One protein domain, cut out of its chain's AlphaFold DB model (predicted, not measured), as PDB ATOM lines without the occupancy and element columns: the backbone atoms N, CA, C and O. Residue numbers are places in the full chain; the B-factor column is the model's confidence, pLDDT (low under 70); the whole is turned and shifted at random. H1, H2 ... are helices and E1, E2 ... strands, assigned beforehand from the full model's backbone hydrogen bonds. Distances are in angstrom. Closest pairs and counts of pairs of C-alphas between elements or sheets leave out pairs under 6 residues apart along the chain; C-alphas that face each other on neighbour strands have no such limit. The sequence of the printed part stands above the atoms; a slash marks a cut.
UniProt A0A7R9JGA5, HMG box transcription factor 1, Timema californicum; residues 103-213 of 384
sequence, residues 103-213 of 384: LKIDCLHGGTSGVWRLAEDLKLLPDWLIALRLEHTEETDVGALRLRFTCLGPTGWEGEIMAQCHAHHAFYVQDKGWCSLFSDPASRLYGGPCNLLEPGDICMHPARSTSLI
ATOM      1  N   LEU A 103     289.496 252.844 192.200       89.19
ATOM      2  CA  LEU A 103     290.078 253.814 191.277       89.19
ATOM      3  C   LEU A 103     290.904 253.096 190.204       89.19
ATOM      4  O   LEU A 103     291.686 252.196 190.505       89.19
ATOM      5  N   LYS A 104     290.748 253.526 188.954       87.69
ATOM      6  CA  LYS A 104     291.511 253.108 187.774       87.69
ATOM      7  C   LYS A 104     292.054 254.370 187.112       87.69
ATOM      8  O   LYS A 104     291.284 255.239 186.710       87.69
ATOM      9  N   ILE A 105     293.378 254.480 187.047       85.88
ATOM     10  CA  ILE A 105     294.087 255.659 186.541       85.88
ATOM     11  C   ILE A 105     294.710 255.294 185.194       85.88
ATOM     12  O   ILE A 105     295.550 254.400 185.130       85.88
ATOM     13  N   ASP A 106     294.318 255.986 184.128       77.75
ATOM     14  CA  ASP A 106     294.863 255.796 182.785       77.75
ATOM     15  C   ASP A 106     295.691 257.019 182.370       77.75
ATOM     16  O   ASP A 106     295.199 258.033 181.867       77.75
ATOM     17  N   CYS A 107     296.998 256.912 182.627       66.19
ATOM     18  CA  CYS A 107     298.007 257.916 182.299       66.19
ATOM     19  C   CYS A 107     298.550 257.719 180.874       66.19
ATOM     20  O   CYS A 107     299.286 256.763 180.620       66.19
ATOM     21  N   LEU A 108     298.293 258.677 179.976       57.06
ATOM     22  CA  LEU A 108     298.763 258.650 178.579       57.06
ATOM     23  C   LEU A 108     300.298 258.616 178.422       57.06
ATOM     24  O   LEU A 108     300.798 258.135 177.412       57.06
ATOM     25  N   HIS A 109     301.049 259.095 179.419       52.78
ATOM     26  CA  HIS A 109     302.507 259.278 179.354       52.78
ATOM     27  C   HIS A 109     303.326 258.243 180.155       52.78
ATOM     28  O   HIS A 109     304.426 258.535 180.614       52.78
ATOM     29  N   GLY A 110     302.810 257.017 180.293       52.50
ATOM     30  CA  GLY A 110     303.600 255.857 180.729       52.50
ATOM     31  C   GLY A 110     303.735 255.685 182.244       52.50
ATOM     32  O   GLY A 110     304.756 256.018 182.839       52.50
ATOM     33  N   GLY A 111     302.729 255.067 182.868       51.16
ATOM     34  CA  GLY A 111     302.797 254.636 184.266       51.16
ATOM     35  C   GLY A 111     301.537 253.895 184.701       51.16
ATOM     36  O   GLY A 111     300.546 254.537 185.028       51.16
ATOM     37  N   THR A 112     301.586 252.555 184.691       53.47
ATOM     38  CA  THR A 112     300.526 251.635 185.171       53.47
ATOM     39  C   THR A 112     299.097 252.001 184.739       53.47
ATOM     40  O   THR A 112     298.301 252.453 185.554       53.47
ATOM     41  N   SER A 113     298.768 251.759 183.468       58.94
ATOM     42  CA  SER A 113     297.387 251.829 182.961       58.94
ATOM     43  C   SER A 113     296.525 250.653 183.455       58.94
ATOM     44  O   SER A 113     297.035 249.579 183.784       58.94
ATOM     45  N   GLY A 114     295.202 250.834 183.447       65.62
ATOM     46  CA  GLY A 114     294.243 249.743 183.267       65.62
ATOM     47  C   GLY A 114     293.677 249.095 184.533       65.62
ATOM     48  O   GLY A 114     292.529 248.649 184.513       65.62
ATOM     49  N   VAL A 115     294.438 249.028 185.627       80.56
ATOM     50  CA  VAL A 115     294.082 248.198 186.795       80.56
ATOM     51  C   VAL A 115     293.277 248.977 187.841       80.56
ATOM     52  O   VAL A 115     293.713 250.025 188.315       80.56
ATOM     53  N   TRP A 116     292.128 248.428 188.246       85.12
ATOM     54  CA  TRP A 116     291.342 248.911 189.388       85.12
ATOM     55  C   TRP A 116     292.051 248.619 190.718       85.12
ATOM     56  O   TRP A 116     292.506 247.498 190.949       85.12
ATOM     57  N   ARG A 117     292.117 249.610 191.609       86.00
ATOM     58  CA  ARG A 117     292.726 249.519 192.947       86.00
ATOM     59  C   ARG A 117     291.885 250.254 193.984       86.00
ATOM     60  O   ARG A 117     291.191 251.201 193.636       86.00
ATOM     61  N   LEU A 118     291.964 249.871 195.257       85.44
ATOM     62  CA  LEU A 118     291.308 250.624 196.332       85.44
ATOM     63  C   LEU A 118     292.009 251.975 196.546       85.44
ATOM     64  O   LEU A 118     293.231 252.072 196.449       85.44
ATOM     65  N   ALA A 119     291.251 253.022 196.874       84.94
ATOM     66  CA  ALA A 119     291.799 254.359 197.119       84.94
ATOM     67  C   ALA A 119     292.837 254.386 198.261       84.94
ATOM     68  O   ALA A 119     293.784 255.167 198.220       84.94
ATOM     69  N   GLU A 120     292.705 253.497 199.246       82.50
ATOM     70  CA  GLU A 120     293.636 253.350 200.373       82.50
ATOM     71  C   GLU A 120     294.974 252.673 200.012       82.50
ATOM     72  O   GLU A 120     295.988 252.917 200.669       82.50
ATOM     73  N   ASP A 121     295.025 251.904 198.918       81.88
ATOM     74  CA  ASP A 121     296.271 251.341 198.380       81.88
ATOM     75  C   ASP A 121     297.150 252.393 197.687       81.88
ATOM     76  O   ASP A 121     298.357 252.186 197.501       81.88
ATOM     77  N   LEU A 122     296.568 253.523 197.275       78.75
ATOM     78  CA  LEU A 122     297.252 254.590 196.545       78.75
ATOM     79  C   LEU A 122     298.030 255.501 197.508       78.75
ATOM     80  O   LEU A 122     297.754 256.688 197.650       78.75
ATOM     81  N   LYS A 123     299.054 254.934 198.157       62.62
ATOM     82  CA  LYS A 123     299.843 255.536 199.256       62.62
ATOM     83  C   LYS A 123     300.509 256.890 198.964       62.62
ATOM     84  O   LYS A 123     301.063 257.496 199.878       62.62
ATOM     85  N   LEU A 124     300.479 257.370 197.720       64.19
ATOM     86  CA  LEU A 124     300.918 258.706 197.331       64.19
ATOM     87  C   LEU A 124     299.841 259.385 196.479       64.19
ATOM     88  O   LEU A 124     299.433 258.875 195.435       64.19
ATOM     89  N   LEU A 125     299.430 260.582 196.900       65.56
ATOM     90  CA  LEU A 125     298.766 261.534 196.016       65.56
ATOM     91  C   LEU A 125     299.821 262.145 195.083       65.56
ATOM     92  O   LEU A 125     300.794 262.703 195.595       65.56
ATOM     93  N   PRO A 126     299.659 262.072 193.750       68.50
ATOM     94  CA  PRO A 126     300.619 262.672 192.836       68.50
ATOM     95  C   PRO A 126     300.648 264.193 192.994       68.50
ATOM     96  O   PRO A 126     299.602 264.843 192.965       68.50
ATOM     97  N   ASP A 127     301.842 264.780 193.097       64.38
ATOM     98  CA  ASP A 127     301.998 266.237 193.229       64.38
ATOM     99  C   ASP A 127     301.542 267.006 191.962       64.38
ATOM    100  O   ASP A 127     301.311 268.213 192.028       64.38
ATOM    101  N   TRP A 128     301.318 266.313 190.832       70.62
ATOM    102  CA  TRP A 128     300.675 266.872 189.633       70.62
ATOM    103  C   TRP A 128     299.145 266.992 189.729       70.62
ATOM    104  O   TRP A 128     298.567 267.802 189.006       70.62
ATOM    105  N   LEU A 129     298.468 266.235 190.604       75.94
ATOM    106  CA  LEU A 129     297.004 266.221 190.679       75.94
ATOM    107  C   LEU A 129     296.492 267.355 191.578       75.94
ATOM    108  O   LEU A 129     296.550 267.269 192.811       75.94
ATOM    109  N   ILE A 130     295.947 268.418 190.978       76.38
ATOM    110  CA  ILE A 130     295.358 269.553 191.705       76.38
ATOM    111  C   ILE A 130     293.872 269.297 191.974       76.38
ATOM    112  O   ILE A 130     293.457 269.265 193.138       76.38
ATOM    113  N   ALA A 131     293.092 269.066 190.920       83.38
ATOM    114  CA  ALA A 131     291.643 268.877 190.966       83.38
ATOM    115  C   ALA A 131     291.196 267.795 189.967       83.38
ATOM    116  O   ALA A 131     291.982 267.362 189.123       83.38
ATOM    117  N   LEU A 132     289.943 267.364 190.080       87.19
ATOM    118  CA  LEU A 132     289.308 266.376 189.211       87.19
ATOM    119  C   LEU A 132     288.025 266.982 188.650       87.19
ATOM    120  O   LEU A 132     287.160 267.377 189.423       87.19
ATOM    121  N   ARG A 133     287.886 267.063 187.329       89.12
ATOM    122  CA  ARG A 133     286.633 267.496 186.691       89.12
ATOM    123  C   ARG A 133     285.814 266.269 186.326       89.12
ATOM    124  O   ARG A 133     286.337 265.403 185.632       89.12
ATOM    125  N   LEU A 134     284.557 266.195 186.754       90.50
ATOM    126  CA  LEU A 134     283.656 265.120 186.344       90.50
ATOM    127  C   LEU A 134     283.291 265.282 184.860       90.50
ATOM    128  O   LEU A 134     282.833 266.345 184.452       90.50
ATOM    129  N   GLU A 135     283.480 264.242 184.052       88.25
ATOM    130  CA  GLU A 135     283.048 264.194 182.645       88.25
ATOM    131  C   GLU A 135     281.740 263.421 182.487       88.25
ATOM    132  O   GLU A 135     280.852 263.852 181.757       88.25
ATOM    133  N   HIS A 136     281.615 262.273 183.159       85.31
ATOM    134  CA  HIS A 136     280.464 261.387 183.003       85.31
ATOM    135  C   HIS A 136     280.193 260.554 184.262       85.31
ATOM    136  O   HIS A 136     281.107 260.271 185.040       85.31
ATOM    137  N   THR A 137     278.933 260.152 184.432       86.25
ATOM    138  CA  THR A 137     278.469 259.229 185.475       86.25
ATOM    139  C   THR A 137     277.703 258.093 184.814       86.25
ATOM    140  O   THR A 137     276.752 258.346 184.080       86.25
ATOM    141  N   GLU A 138     278.091 256.862 185.122       85.00
ATOM    142  CA  GLU A 138     277.411 255.630 184.736       85.00
ATOM    143  C   GLU A 138     276.934 254.927 186.014       85.00
ATOM    144  O   GLU A 138     277.727 254.664 186.923       85.00
ATOM    145  N   GLU A 139     275.656 254.577 186.097       81.75
ATOM    146  CA  GLU A 139     275.195 253.599 187.083       81.75
ATOM    147  C   GLU A 139     275.469 252.196 186.525       81.75
ATOM    148  O   GLU A 139     275.156 251.911 185.371       81.75
ATOM    149  N   THR A 140     276.124 251.336 187.311       76.50
ATOM    150  CA  THR A 140     276.457 249.964 186.887       76.50
ATOM    151  C   THR A 140     275.464 248.956 187.455       76.50
ATOM    152  O   THR A 140     274.950 249.158 188.555       76.50
ATOM    153  N   ASP A 141     275.259 247.831 186.762       67.19
ATOM    154  CA  ASP A 141     274.241 246.805 187.077       67.19
ATOM    155  C   ASP A 141     274.350 246.191 188.492       67.19
ATOM    156  O   ASP A 141     273.452 245.495 188.957       67.19
ATOM    157  N   VAL A 142     275.463 246.449 189.186       70.50
ATOM    158  CA  VAL A 142     275.771 245.997 190.553       70.50
ATOM    159  C   VAL A 142     275.376 247.051 191.615       70.50
ATOM    160  O   VAL A 142     275.759 246.936 192.776       70.50
ATOM    161  N   GLY A 143     274.650 248.111 191.237       66.19
ATOM    162  CA  GLY A 143     274.234 249.197 192.142       66.19
ATOM    163  C   GLY A 143     275.384 250.100 192.605       66.19
ATOM    164  O   GLY A 143     275.299 250.752 193.647       66.19
ATOM    165  N   ALA A 144     276.488 250.115 191.857       71.50
ATOM    166  CA  ALA A 144     277.676 250.905 192.155       71.50
ATOM    167  C   ALA A 144     277.860 251.998 191.092       71.50
ATOM    168  O   ALA A 144     277.700 251.744 189.895       71.50
ATOM    169  N   LEU A 145     278.211 253.212 191.517       81.94
ATOM    170  CA  LEU A 145     278.312 254.368 190.626       81.94
ATOM    171  C   LEU A 145     279.723 254.465 190.047       81.94
ATOM    172  O   LEU A 145     280.689 254.607 190.801       81.94
ATOM    173  N   ARG A 146     279.855 254.403 188.719       88.94
ATOM    174  CA  ARG A 146     281.114 254.651 188.011       88.94
ATOM    175  C   ARG A 146     281.168 256.108 187.553       88.94
ATOM    176  O   ARG A 146     280.234 256.630 186.957       88.94
ATOM    177  N   LEU A 147     282.288 256.763 187.826       89.69
ATOM    178  CA  LEU A 147     282.525 258.174 187.549       89.69
ATOM    179  C   LEU A 147     283.786 258.320 186.713       89.69
ATOM    180  O   LEU A 147     284.817 257.739 187.043       89.69
ATOM    181  N   ARG A 148     283.706 259.112 185.649       90.12
ATOM    182  CA  ARG A 148     284.810 259.403 184.733       90.12
ATOM    183  C   ARG A 148     285.282 260.831 184.983       90.12
ATOM    184  O   ARG A 148     284.504 261.763 184.795       90.12
ATOM    185  N   PHE A 149     286.532 261.007 185.402       89.25
ATOM    186  CA  PHE A 149     287.122 262.308 185.720       89.25
ATOM    187  C   PHE A 149     288.311 262.641 184.810       89.25
ATOM    188  O   PHE A 149     289.209 261.813 184.643       89.25
ATOM    189  N   THR A 150     288.398 263.886 184.326       87.81
ATOM    190  CA  THR A 150     289.670 264.434 183.829       87.81
ATOM    191  C   THR A 150     290.537 264.893 184.997       87.81
ATOM    192  O   THR A 150     290.079 265.627 185.881       87.81
ATOM    193  N   CYS A 151     291.821 264.545 184.963       84.94
ATOM    194  CA  CYS A 151     292.824 265.154 185.831       84.94
ATOM    195  C   CYS A 151     293.058 266.621 185.453       84.94
ATOM    196  O   CYS A 151     293.248 266.942 184.282       84.94
ATOM    197  N   LEU A 152     293.108 267.509 186.450       80.31
ATOM    198  CA  LEU A 152     293.558 268.890 186.283       80.31
ATOM    199  C   LEU A 152     294.878 269.087 187.040       80.31
ATOM    200  O   LEU A 152     294.923 268.992 188.274       80.31
ATOM    201  N   GLY A 153     295.948 269.367 186.294       73.69
ATOM    202  CA  GLY A 153     297.306 269.575 186.805       73.69
ATOM    203  C   GLY A 153     297.985 270.821 186.220       73.69
ATOM    204  O   GLY A 153     297.554 271.331 185.186       73.69
ATOM    205  N   PRO A 154     299.055 271.334 186.858       65.19
ATOM    206  CA  PRO A 154     299.666 272.622 186.506       65.19
ATOM    207  C   PRO A 154     300.496 272.575 185.213       65.19
ATOM    208  O   PRO A 154     300.861 273.612 184.671       65.19
ATOM    209  N   THR A 155     300.820 271.371 184.748       60.81
ATOM    210  CA  THR A 155     301.762 271.066 183.664       60.81
ATOM    211  C   THR A 155     301.072 270.514 182.412       60.81
ATOM    212  O   THR A 155     301.722 269.863 181.602       60.81
ATOM    213  N   GLY A 156     299.757 270.722 182.259       57.81
ATOM    214  CA  GLY A 156     298.999 270.237 181.095       57.81
ATOM    215  C   GLY A 156     298.869 268.710 181.021       57.81
ATOM    216  O   GLY A 156     298.796 268.152 179.934       57.81
ATOM    217  N   TRP A 157     298.888 268.022 182.169       62.06
ATOM    218  CA  TRP A 157     298.756 266.564 182.226       62.06
ATOM    219  C   TRP A 157     297.315 266.126 181.966       62.06
ATOM    220  O   TRP A 157     296.484 266.127 182.873       62.06
ATOM    221  N   GLU A 158     297.048 265.709 180.732       64.75
ATOM    222  CA  GLU A 158     295.837 264.980 180.371       64.75
ATOM    223  C   GLU A 158     295.965 263.514 180.814       64.75
ATOM    224  O   GLU A 158     296.880 262.786 180.421       64.75
ATOM    225  N   GLY A 159     295.046 263.097 181.680       75.00
ATOM    226  CA  GLY A 159     294.957 261.748 182.222       75.00
ATOM    227  C   GLY A 159     293.547 261.493 182.734       75.00
ATOM    228  O   GLY A 159     292.917 262.386 183.310       75.00
ATOM    229  N   GLU A 160     293.047 260.284 182.505       84.06
ATOM    230  CA  GLU A 160     291.687 259.894 182.869       84.06
ATOM    231  C   GLU A 160     291.697 259.095 184.175       84.06
ATOM    232  O   GLU A 160     292.543 258.221 184.378       84.06
ATOM    233  N   ILE A 161     290.749 259.383 185.066       87.50
ATOM    234  CA  ILE A 161     290.505 258.576 186.263       87.50
ATOM    235  C   ILE A 161     289.061 258.098 186.249       87.50
ATOM    236  O   ILE A 161     288.126 258.883 186.378       87.50
ATOM    237  N   MET A 162     288.900 256.784 186.145       88.62
ATOM    238  CA  MET A 162     287.652 256.104 186.456       88.62
ATOM    239  C   MET A 162     287.624 255.801 187.954       88.62
ATOM    240  O   MET A 162     288.557 255.210 188.495       88.62
ATOM    241  N   ALA A 163     286.542 256.173 188.624       89.56
ATOM    242  CA  ALA A 163     286.260 255.796 189.999       89.56
ATOM    243  C   ALA A 163     284.995 254.943 190.058       89.56
ATOM    244  O   ALA A 163     284.073 255.164 189.281       89.56
ATOM    245  N   GLN A 164     284.924 254.003 190.994       89.88
ATOM    246  CA  GLN A 164     283.701 253.294 191.354       89.88
ATOM    247  C   GLN A 164     283.435 253.563 192.836       89.88
ATOM    248  O   GLN A 164     284.251 253.238 193.700       89.88
ATOM    249  N   CYS A 165     282.331 254.254 193.104       86.44
ATOM    250  CA  CYS A 165     282.007 254.862 194.390       86.44
ATOM    251  C   CYS A 165     280.656 254.363 194.915       86.44
ATOM    252  O   CYS A 165     279.797 253.900 194.162       86.44
ATOM    253  N   HIS A 166     280.471 254.472 196.231       77.88
ATOM    254  CA  HIS A 166     279.218 254.113 196.888       77.88
ATOM    255  C   HIS A 166     278.142 255.194 196.678       77.88
ATOM    256  O   HIS A 166     278.467 256.368 196.504       77.88
ATOM    257  N   ALA A 167     276.862 254.821 196.752       73.31
ATOM    258  CA  ALA A 167     275.730 255.715 196.474       73.31
ATOM    259  C   ALA A 167     275.692 256.990 197.347       73.31
ATOM    260  O   ALA A 167     275.188 258.025 196.922       73.31
ATOM    261  N   HIS A 168     276.236 256.933 198.565       74.44
ATOM    262  CA  HIS A 168     276.265 258.059 199.508       74.44
ATOM    263  C   HIS A 168     277.598 258.820 199.515       74.44
ATOM    264  O   HIS A 168     277.842 259.620 200.412       74.44
ATOM    265  N   HIS A 169     278.478 258.575 198.540       81.19
ATOM    266  CA  HIS A 169     279.782 259.231 198.487       81.19
ATOM    267  C   HIS A 169     279.633 260.751 198.323       81.19
ATOM    268  O   HIS A 169     278.862 261.231 197.486       81.19
ATOM    269  N   ALA A 170     280.346 261.502 199.163       83.94
ATOM    270  CA  ALA A 170     280.277 262.956 199.222       83.94
ATOM    271  C   ALA A 170     281.552 263.586 198.644       83.94
ATOM    272  O   ALA A 170     282.646 263.458 199.199       83.94
ATOM    273  N   PHE A 171     281.380 264.319 197.550       86.88
ATOM    274  CA  PHE A 171     282.426 265.057 196.856       86.88
ATOM    275  C   PHE A 171     282.422 266.520 197.295       86.88
ATOM    276  O   PHE A 171     281.380 267.080 197.631       86.88
ATOM    277  N   TYR A 172     283.586 267.169 197.262       84.94
ATOM    278  CA  TYR A 172     283.678 268.609 197.485       84.94
ATOM    279  C   TYR A 172     283.926 269.318 196.154       84.94
ATOM    280  O   TYR A 172     285.008 269.190 195.584       84.94
ATOM    281  N   VAL A 173     282.947 270.077 195.670       87.31
ATOM    282  CA  VAL A 173     283.004 270.847 194.422       87.31
ATOM    283  C   VAL A 173     283.342 272.305 194.723       87.31
ATOM    284  O   VAL A 173     282.797 272.889 195.659       87.31
ATOM    285  N   GLN A 174     284.228 272.902 193.922       81.81
ATOM    286  CA  GLN A 174     284.796 274.231 194.183       81.81
ATOM    287  C   GLN A 174     283.748 275.318 194.471       81.81
ATOM    288  O   GLN A 174     283.865 276.007 195.481       81.81
ATOM    289  N   ASP A 175     282.726 275.444 193.623       78.75
ATOM    290  CA  ASP A 175     281.760 276.552 193.686       78.75
ATOM    291  C   ASP A 175     280.385 276.139 194.258       78.75
ATOM    292  O   ASP A 175     279.536 276.990 194.519       78.75
ATOM    293  N   LYS A 176     280.172 274.833 194.492       80.06
ATOM    294  CA  LYS A 176     278.932 274.249 195.052       80.06
ATOM    295  C   LYS A 176     279.082 273.710 196.485       80.06
ATOM    296  O   LYS A 176     278.074 273.400 197.119       80.06
ATOM    297  N   GLY A 177     280.300 273.584 197.015       81.75
ATOM    298  CA  GLY A 177     280.547 272.982 198.328       81.75
ATOM    299  C   GLY A 177     280.380 271.460 198.311       81.75
ATOM    300  O   GLY A 177     280.905 270.787 197.429       81.75
ATOM    301  N   TRP A 178     279.679 270.893 199.295       84.19
ATOM    302  CA  TRP A 178     279.440 269.447 199.347       84.19
ATOM    303  C   TRP A 178     278.373 269.023 198.334       84.19
ATOM    304  O   TRP A 178     277.224 269.459 198.423       84.19
ATOM    305  N   CYS A 179     278.741 268.128 197.419       85.25
ATOM    306  CA  CYS A 179     277.847 267.509 196.447       85.25
ATOM    307  C   CYS A 179     277.821 265.984 196.613       85.25
ATOM    308  O   CYS A 179     278.806 265.366 197.017       85.25
ATOM    309  N   SER A 180     276.717 265.354 196.226       85.19
ATOM    310  CA  SER A 180     276.633 263.907 196.024       85.19
ATOM    311  C   SER A 180     275.762 263.603 194.808       85.19
ATOM    312  O   SER A 180     274.992 264.444 194.349       85.19
ATOM    313  N   LEU A 181     275.885 262.390 194.278       78.62
ATOM    314  CA  LEU A 181     275.085 261.909 193.149       78.62
ATOM    315  C   LEU A 181     273.632 261.651 193.564       78.62
ATOM    316  O   LEU A 181     272.715 261.849 192.775       78.62
ATOM    317  N   PHE A 182     273.419 261.318 194.839       76.81
ATOM    318  CA  PHE A 182     272.101 261.257 195.457       76.81
ATOM    319  C   PHE A 182     272.037 262.255 196.623       76.81
ATOM    320  O   PHE A 182     272.322 261.930 197.778       76.81
ATOM    321  N   SER A 183     271.658 263.496 196.293       68.69
ATOM    322  CA  SER A 183     271.536 264.631 197.224       68.69
ATOM    323  C   SER A 183     270.656 264.321 198.448       68.69
ATOM    324  O   SER A 183     271.080 264.572 199.576       68.69
ATOM    325  N   ASP A 184     269.475 263.721 198.253       66.56
ATOM    326  CA  ASP A 184     268.514 263.413 199.327       66.56
ATOM    327  C   ASP A 184     269.068 262.409 200.367       66.56
ATOM    328  O   ASP A 184     269.113 262.746 201.555       66.56
ATOM    329  N   PRO A 185     269.535 261.199 199.980       71.06
ATOM    330  CA  PRO A 185     270.149 260.259 200.919       71.06
ATOM    331  C   PRO A 185     271.400 260.813 201.608       71.06
ATOM    332  O   PRO A 185     271.536 260.653 202.819       71.06
ATOM    333  N   ALA A 186     272.287 261.499 200.875       67.88
ATOM    334  CA  ALA A 186     273.501 262.079 201.452       67.88
ATOM    335  C   ALA A 186     273.175 263.170 202.489       67.88
ATOM    336  O   ALA A 186     273.727 263.159 203.589       67.88
ATOM    337  N   SER A 187     272.219 264.056 202.188       69.69
ATOM    338  CA  SER A 187     271.807 265.126 203.109       69.69
ATOM    339  C   SER A 187     271.194 264.574 204.402       69.69
ATOM    340  O   SER A 187     271.430 265.112 205.484       69.69
ATOM    341  N   ARG A 188     270.444 263.465 204.310       69.00
ATOM    342  CA  ARG A 188     269.873 262.758 205.471       69.00
ATOM    343  C   ARG A 188     270.930 262.007 206.283       69.00
ATOM    344  O   ARG A 188     270.826 261.981 207.504       69.00
ATOM    345  N   LEU A 189     271.930 261.418 205.626       68.44
ATOM    346  CA  LEU A 189     273.001 260.655 206.275       68.44
ATOM    347  C   LEU A 189     274.023 261.554 206.991       68.44
ATOM    348  O   LEU A 189     274.533 261.173 208.040       68.44
ATOM    349  N   TYR A 190     274.314 262.737 206.439       66.56
ATOM    350  CA  TYR A 190     275.340 263.655 206.958       66.56
ATOM    351  C   TYR A 190     274.789 264.910 207.661       66.56
ATOM    352  O   TYR A 190     275.567 265.723 208.154       66.56
ATOM    353  N   GLY A 191     273.463 265.062 207.756       60.31
ATOM    354  CA  GLY A 191     272.820 266.062 208.618       60.31
ATOM    355  C   GLY A 191     272.847 267.505 208.102       60.31
ATOM    356  O   GLY A 191     272.784 268.440 208.901       60.31
ATOM    357  N   GLY A 192     272.933 267.717 206.788       67.69
ATOM    358  CA  GLY A 192     272.944 269.056 206.195       67.69
ATOM    359  C   GLY A 192     272.868 269.051 204.666       67.69
ATOM    360  O   GLY A 192     272.827 267.982 204.065       67.69
ATOM    361  N   PRO A 193     272.818 270.228 204.015       71.50
ATOM    362  CA  PRO A 193     272.601 270.324 202.572       71.50
ATOM    363  C   PRO A 193     273.783 269.772 201.759       71.50
ATOM    364  O   PRO A 193     274.864 270.364 201.741       71.50
ATOM    365  N   CYS A 194     273.549 268.678 201.033       76.44
ATOM    366  CA  CYS A 194     274.406 268.209 199.947       76.44
ATOM    367  C   CYS A 194     273.753 268.539 198.599       76.44
ATOM    368  O   CYS A 194     272.637 268.100 198.324       76.44
ATOM    369  N   ASN A 195     274.450 269.279 197.741       84.12
ATOM    370  CA  ASN A 195     273.994 269.594 196.386       84.12
ATOM    371  C   ASN A 195     274.076 268.367 195.456       84.12
ATOM    372  O   ASN A 195     274.718 267.368 195.781       84.12
ATOM    373  N   LEU A 196     273.432 268.438 194.288       85.69
ATOM    374  CA  LEU A 196     273.598 267.428 193.241       85.69
ATOM    375  C   LEU A 196     274.952 267.617 192.532       85.69
ATOM    376  O   LEU A 196     275.339 268.743 192.209       85.69
ATOM    377  N   LEU A 197     275.666 266.514 192.305       86.12
ATOM    378  CA  LEU A 197     276.899 266.478 191.517       86.12
ATOM    379  C   LEU A 197     276.569 266.339 190.021       86.12
ATOM    380  O   LEU A 197     275.866 265.410 189.633       86.12
ATOM    381  N   GLU A 198     277.099 267.233 189.185       85.62
ATOM    382  CA  GLU A 198     276.783 267.314 187.752       85.62
ATOM    383  C   GLU A 198     278.040 267.178 186.867       85.62
ATOM    384  O   GLU A 198     279.129 267.612 187.262       85.62
ATOM    385  N   PRO A 199     277.933 266.618 185.644       87.69
ATOM    386  CA  PRO A 199     279.009 266.662 184.656       87.69
ATOM    387  C   PRO A 199     279.506 268.096 184.415       87.69
ATOM    388  O   PRO A 199     278.721 269.010 184.180       87.69
ATOM    389  N   GLY A 200     280.823 268.286 184.470       84.62
ATOM    390  CA  GLY A 200     281.492 269.587 184.455       84.62
ATOM    391  C   GLY A 200     281.974 270.064 185.831       84.62
ATOM    392  O   GLY A 200     282.903 270.873 185.877       84.62
ATOM    393  N   ASP A 201     281.427 269.543 186.937       89.19
ATOM    394  CA  ASP A 201     281.823 269.949 188.292       89.19
ATOM    395  C   ASP A 201     283.301 269.647 188.592       89.19
ATOM    396  O   ASP A 201     283.825 268.568 188.291       89.19
ATOM    397  N   ILE A 202     283.978 270.607 189.234       87.88
ATOM    398  CA  ILE A 202     285.386 270.496 189.637       87.88
ATOM    399  C   ILE A 202     285.468 270.054 191.101       87.88
ATOM    400  O   ILE A 202     285.376 270.863 192.030       87.88
ATOM    401  N   CYS A 203     285.686 268.756 191.294       87.81
ATOM    402  CA  CYS A 203     285.967 268.129 192.576       87.81
ATOM    403  C   CYS A 203     287.386 268.467 193.070       87.81
ATOM    404  O   CYS A 203     288.387 268.350 192.353       87.81
ATOM    405  N   MET A 204     287.489 268.838 194.343       83.75
ATOM    406  CA  MET A 204     288.730 269.149 195.048       83.75
ATOM    407  C   MET A 204     288.837 268.358 196.355       83.75
ATOM    408  O   MET A 204     287.846 267.965 196.961       83.75
ATOM    409  N   HIS A 205     290.065 268.183 196.847       80.81
ATOM    410  CA  HIS A 205     290.292 267.738 198.221       80.81
ATOM    411  C   HIS A 205     289.752 268.811 199.201       80.81
ATOM    412  O   HIS A 205     290.166 269.967 199.072       80.81
ATOM    413  N   PRO A 206     288.932 268.484 200.222       70.00
ATOM    414  CA  PRO A 206     288.289 269.471 201.105       70.00
ATOM    415  C   PRO A 206     289.268 270.482 201.728       70.00
ATOM    416  O   PRO A 206     289.089 271.690 201.601       70.00
ATOM    417  N   ALA A 207     290.392 270.007 202.281       65.38
ATOM    418  CA  ALA A 207     291.453 270.863 202.837       65.38
ATOM    419  C   ALA A 207     292.247 271.717 201.810       65.38
ATOM    420  O   ALA A 207     293.207 272.382 202.190       65.38
ATOM    421  N   ARG A 208     291.891 271.693 200.514       60.81
ATOM    422  CA  ARG A 208     292.379 272.637 199.487       60.81
ATOM    423  C   ARG A 208     291.352 273.732 199.153       60.81
ATOM    424  O   ARG A 208     291.741 274.740 198.569       60.81
ATOM    425  N   SER A 209     290.077 273.560 199.524       53.50
ATOM    426  CA  SER A 209     289.002 274.536 199.262       53.50
ATOM    427  C   SER A 209     289.130 275.808 200.107       53.50
ATOM    428  O   SER A 209     288.946 276.918 199.607       53.50
ATOM    429  N   THR A 210     289.554 275.661 201.367       47.62
ATOM    430  CA  THR A 210     289.696 276.735 202.375       47.62
ATOM    431  C   THR A 210     290.761 277.796 202.044       47.62
ATOM    432  O   THR A 210     291.197 278.540 202.916       47.62
ATOM    433  N   SER A 211     291.235 277.842 200.799       42.78
ATOM    434  CA  SER A 211     292.158 278.843 200.257       42.78
ATOM    435  C   SER A 211     291.600 279.588 199.034       42.78
ATOM    436  O   SER A 211     292.328 280.400 198.469       42.78
ATOM    437  N   LEU A 212     290.371 279.290 198.584       42.16
ATOM    438  CA  LEU A 212     289.783 279.858 197.358       42.16
ATOM    439  C   LEU A 212     288.321 280.322 197.479       42.16
ATOM    440  O   LEU A 212     287.877 281.064 196.609       42.16
ATOM    441  N   ILE A 213     287.592 279.948 198.533       38.56
ATOM    442  CA  ILE A 213     286.229 280.442 198.787       38.56
ATOM    443  C   ILE A 213     286.286 281.666 199.721       38.56
ATOM    444  O   ILE A 213     286.741 281.518 200.856       38.56
TER     445      ILE A 213
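What this domain is: This is residues 103 to 213 of the 384 residues of the protein "HMG box transcription factor 1" of Timema californicum (UniProt A0A7R9JGA5). A strongly twisted slab of four antiparallel strands, E1, E4, E3 and E2, makes the main body, and a small two-stranded hairpin, E5 and E6, stands beside it beyond the E2 edge. A short helix, H1, sits by the open end of the hairpin, where E5 begins at Ala 170 and E6 ends at Ser 180, a still shorter one, H2, sits by E5, and between the two helices residues 191 to 205 run back from H1, with short pairings of residues 195 to 196 to E6 and of residues 202 to 203 to E2. The printed part has 111 residues, with six named strands and two named helices in the order E1 E2 E3 E4 E5 E6 H1 H2; the class is mixed, helices and strands, and under half of the residues, 51, are in named elements. The whole is compact, with a radius of gyration of the C-alphas of 14.2 A, and spans 42 by 38 by 25 A.

How they stand to each other: E1, residues 103 to 107, is an edge strand and the antiparallel neighbour of E4, residues 159 to 165, at 173 degrees; N 104 and O 162 are 2.8 A apart, within hydrogen-bond range. The other edge strand is E2, residues 131 to 140, which bends by 65 degrees at residue 135. E2 forms a hairpin with E3, residues 144 to 152; N 138 and O 146 are 2.8 A apart, and the C-alphas of Leu 134 and Phe 149, which face each other, are 4.5 A apart. E3 and E4 form the next hairpin, at 153 degrees, with N 147 and O 163 2.8 A apart. E2, E3 and E4 are a meander, each strand the antiparallel neighbour of the one before; with E1, which neighbours E4, they make a Greek key, four strands in a row with the first beside the fourth. The sheet's C-alphas lie up to 6.5 A off its best plane. E5, residues 170 to 173, and E6, residues 177 to 180, form a hairpin of their own, with N 171 and O 179 2.8 A apart; E5 is apart from E2, E3 and E4. H1, residues 183 to 190, is not on the four-stranded sheet; its closest C-alpha to E6 is that of Ala 186, 6.5 A from that of Ser 180. Residues 195 to 196 pair parallel with residues 179 to 180 of E6, and residues 202 to 203 pair antiparallel with residues 132 to 133 of E2. H2, residues 206 to 209, is apart from H1; its closest C-alpha to E5 is that of Pro 206, 5.9 A from that of Tyr 172. In H1 every O i to N i+4 pair is within hydrogen-bond range, and H2 is too short for such a pair.

Where its parts are: E1 begins at C-alpha 103, (290.078, 253.814, 191.277), and is 12.7 A long from first to last C-alpha. E2 is 24.6 A, E3 24.7 A and E4 19.1 A long. E5 measures 9.6 A and E6 10.1 A. H1 begins at C-alpha 183, (271.536, 264.631, 197.224), and is 10.5 A long; H2, 5.4 A long, ends at C-alpha 209, (289.002, 274.536, 199.262).

The domain as a whole: The two C-alphas farthest apart are those of Gly 110 and Gly 191, 42.8 A. The printed part has no cut. The links from E1 to E2, 23 residues, and from H1 to H2, 15 residues, are long; that from E3 to E4 is short and the other four are tight. The mean pLDDT of the printed part is 75.6; 36 residues are under 70, among them residues 107 to 114, 154 to 158, 186 to 192 and 207 to 213.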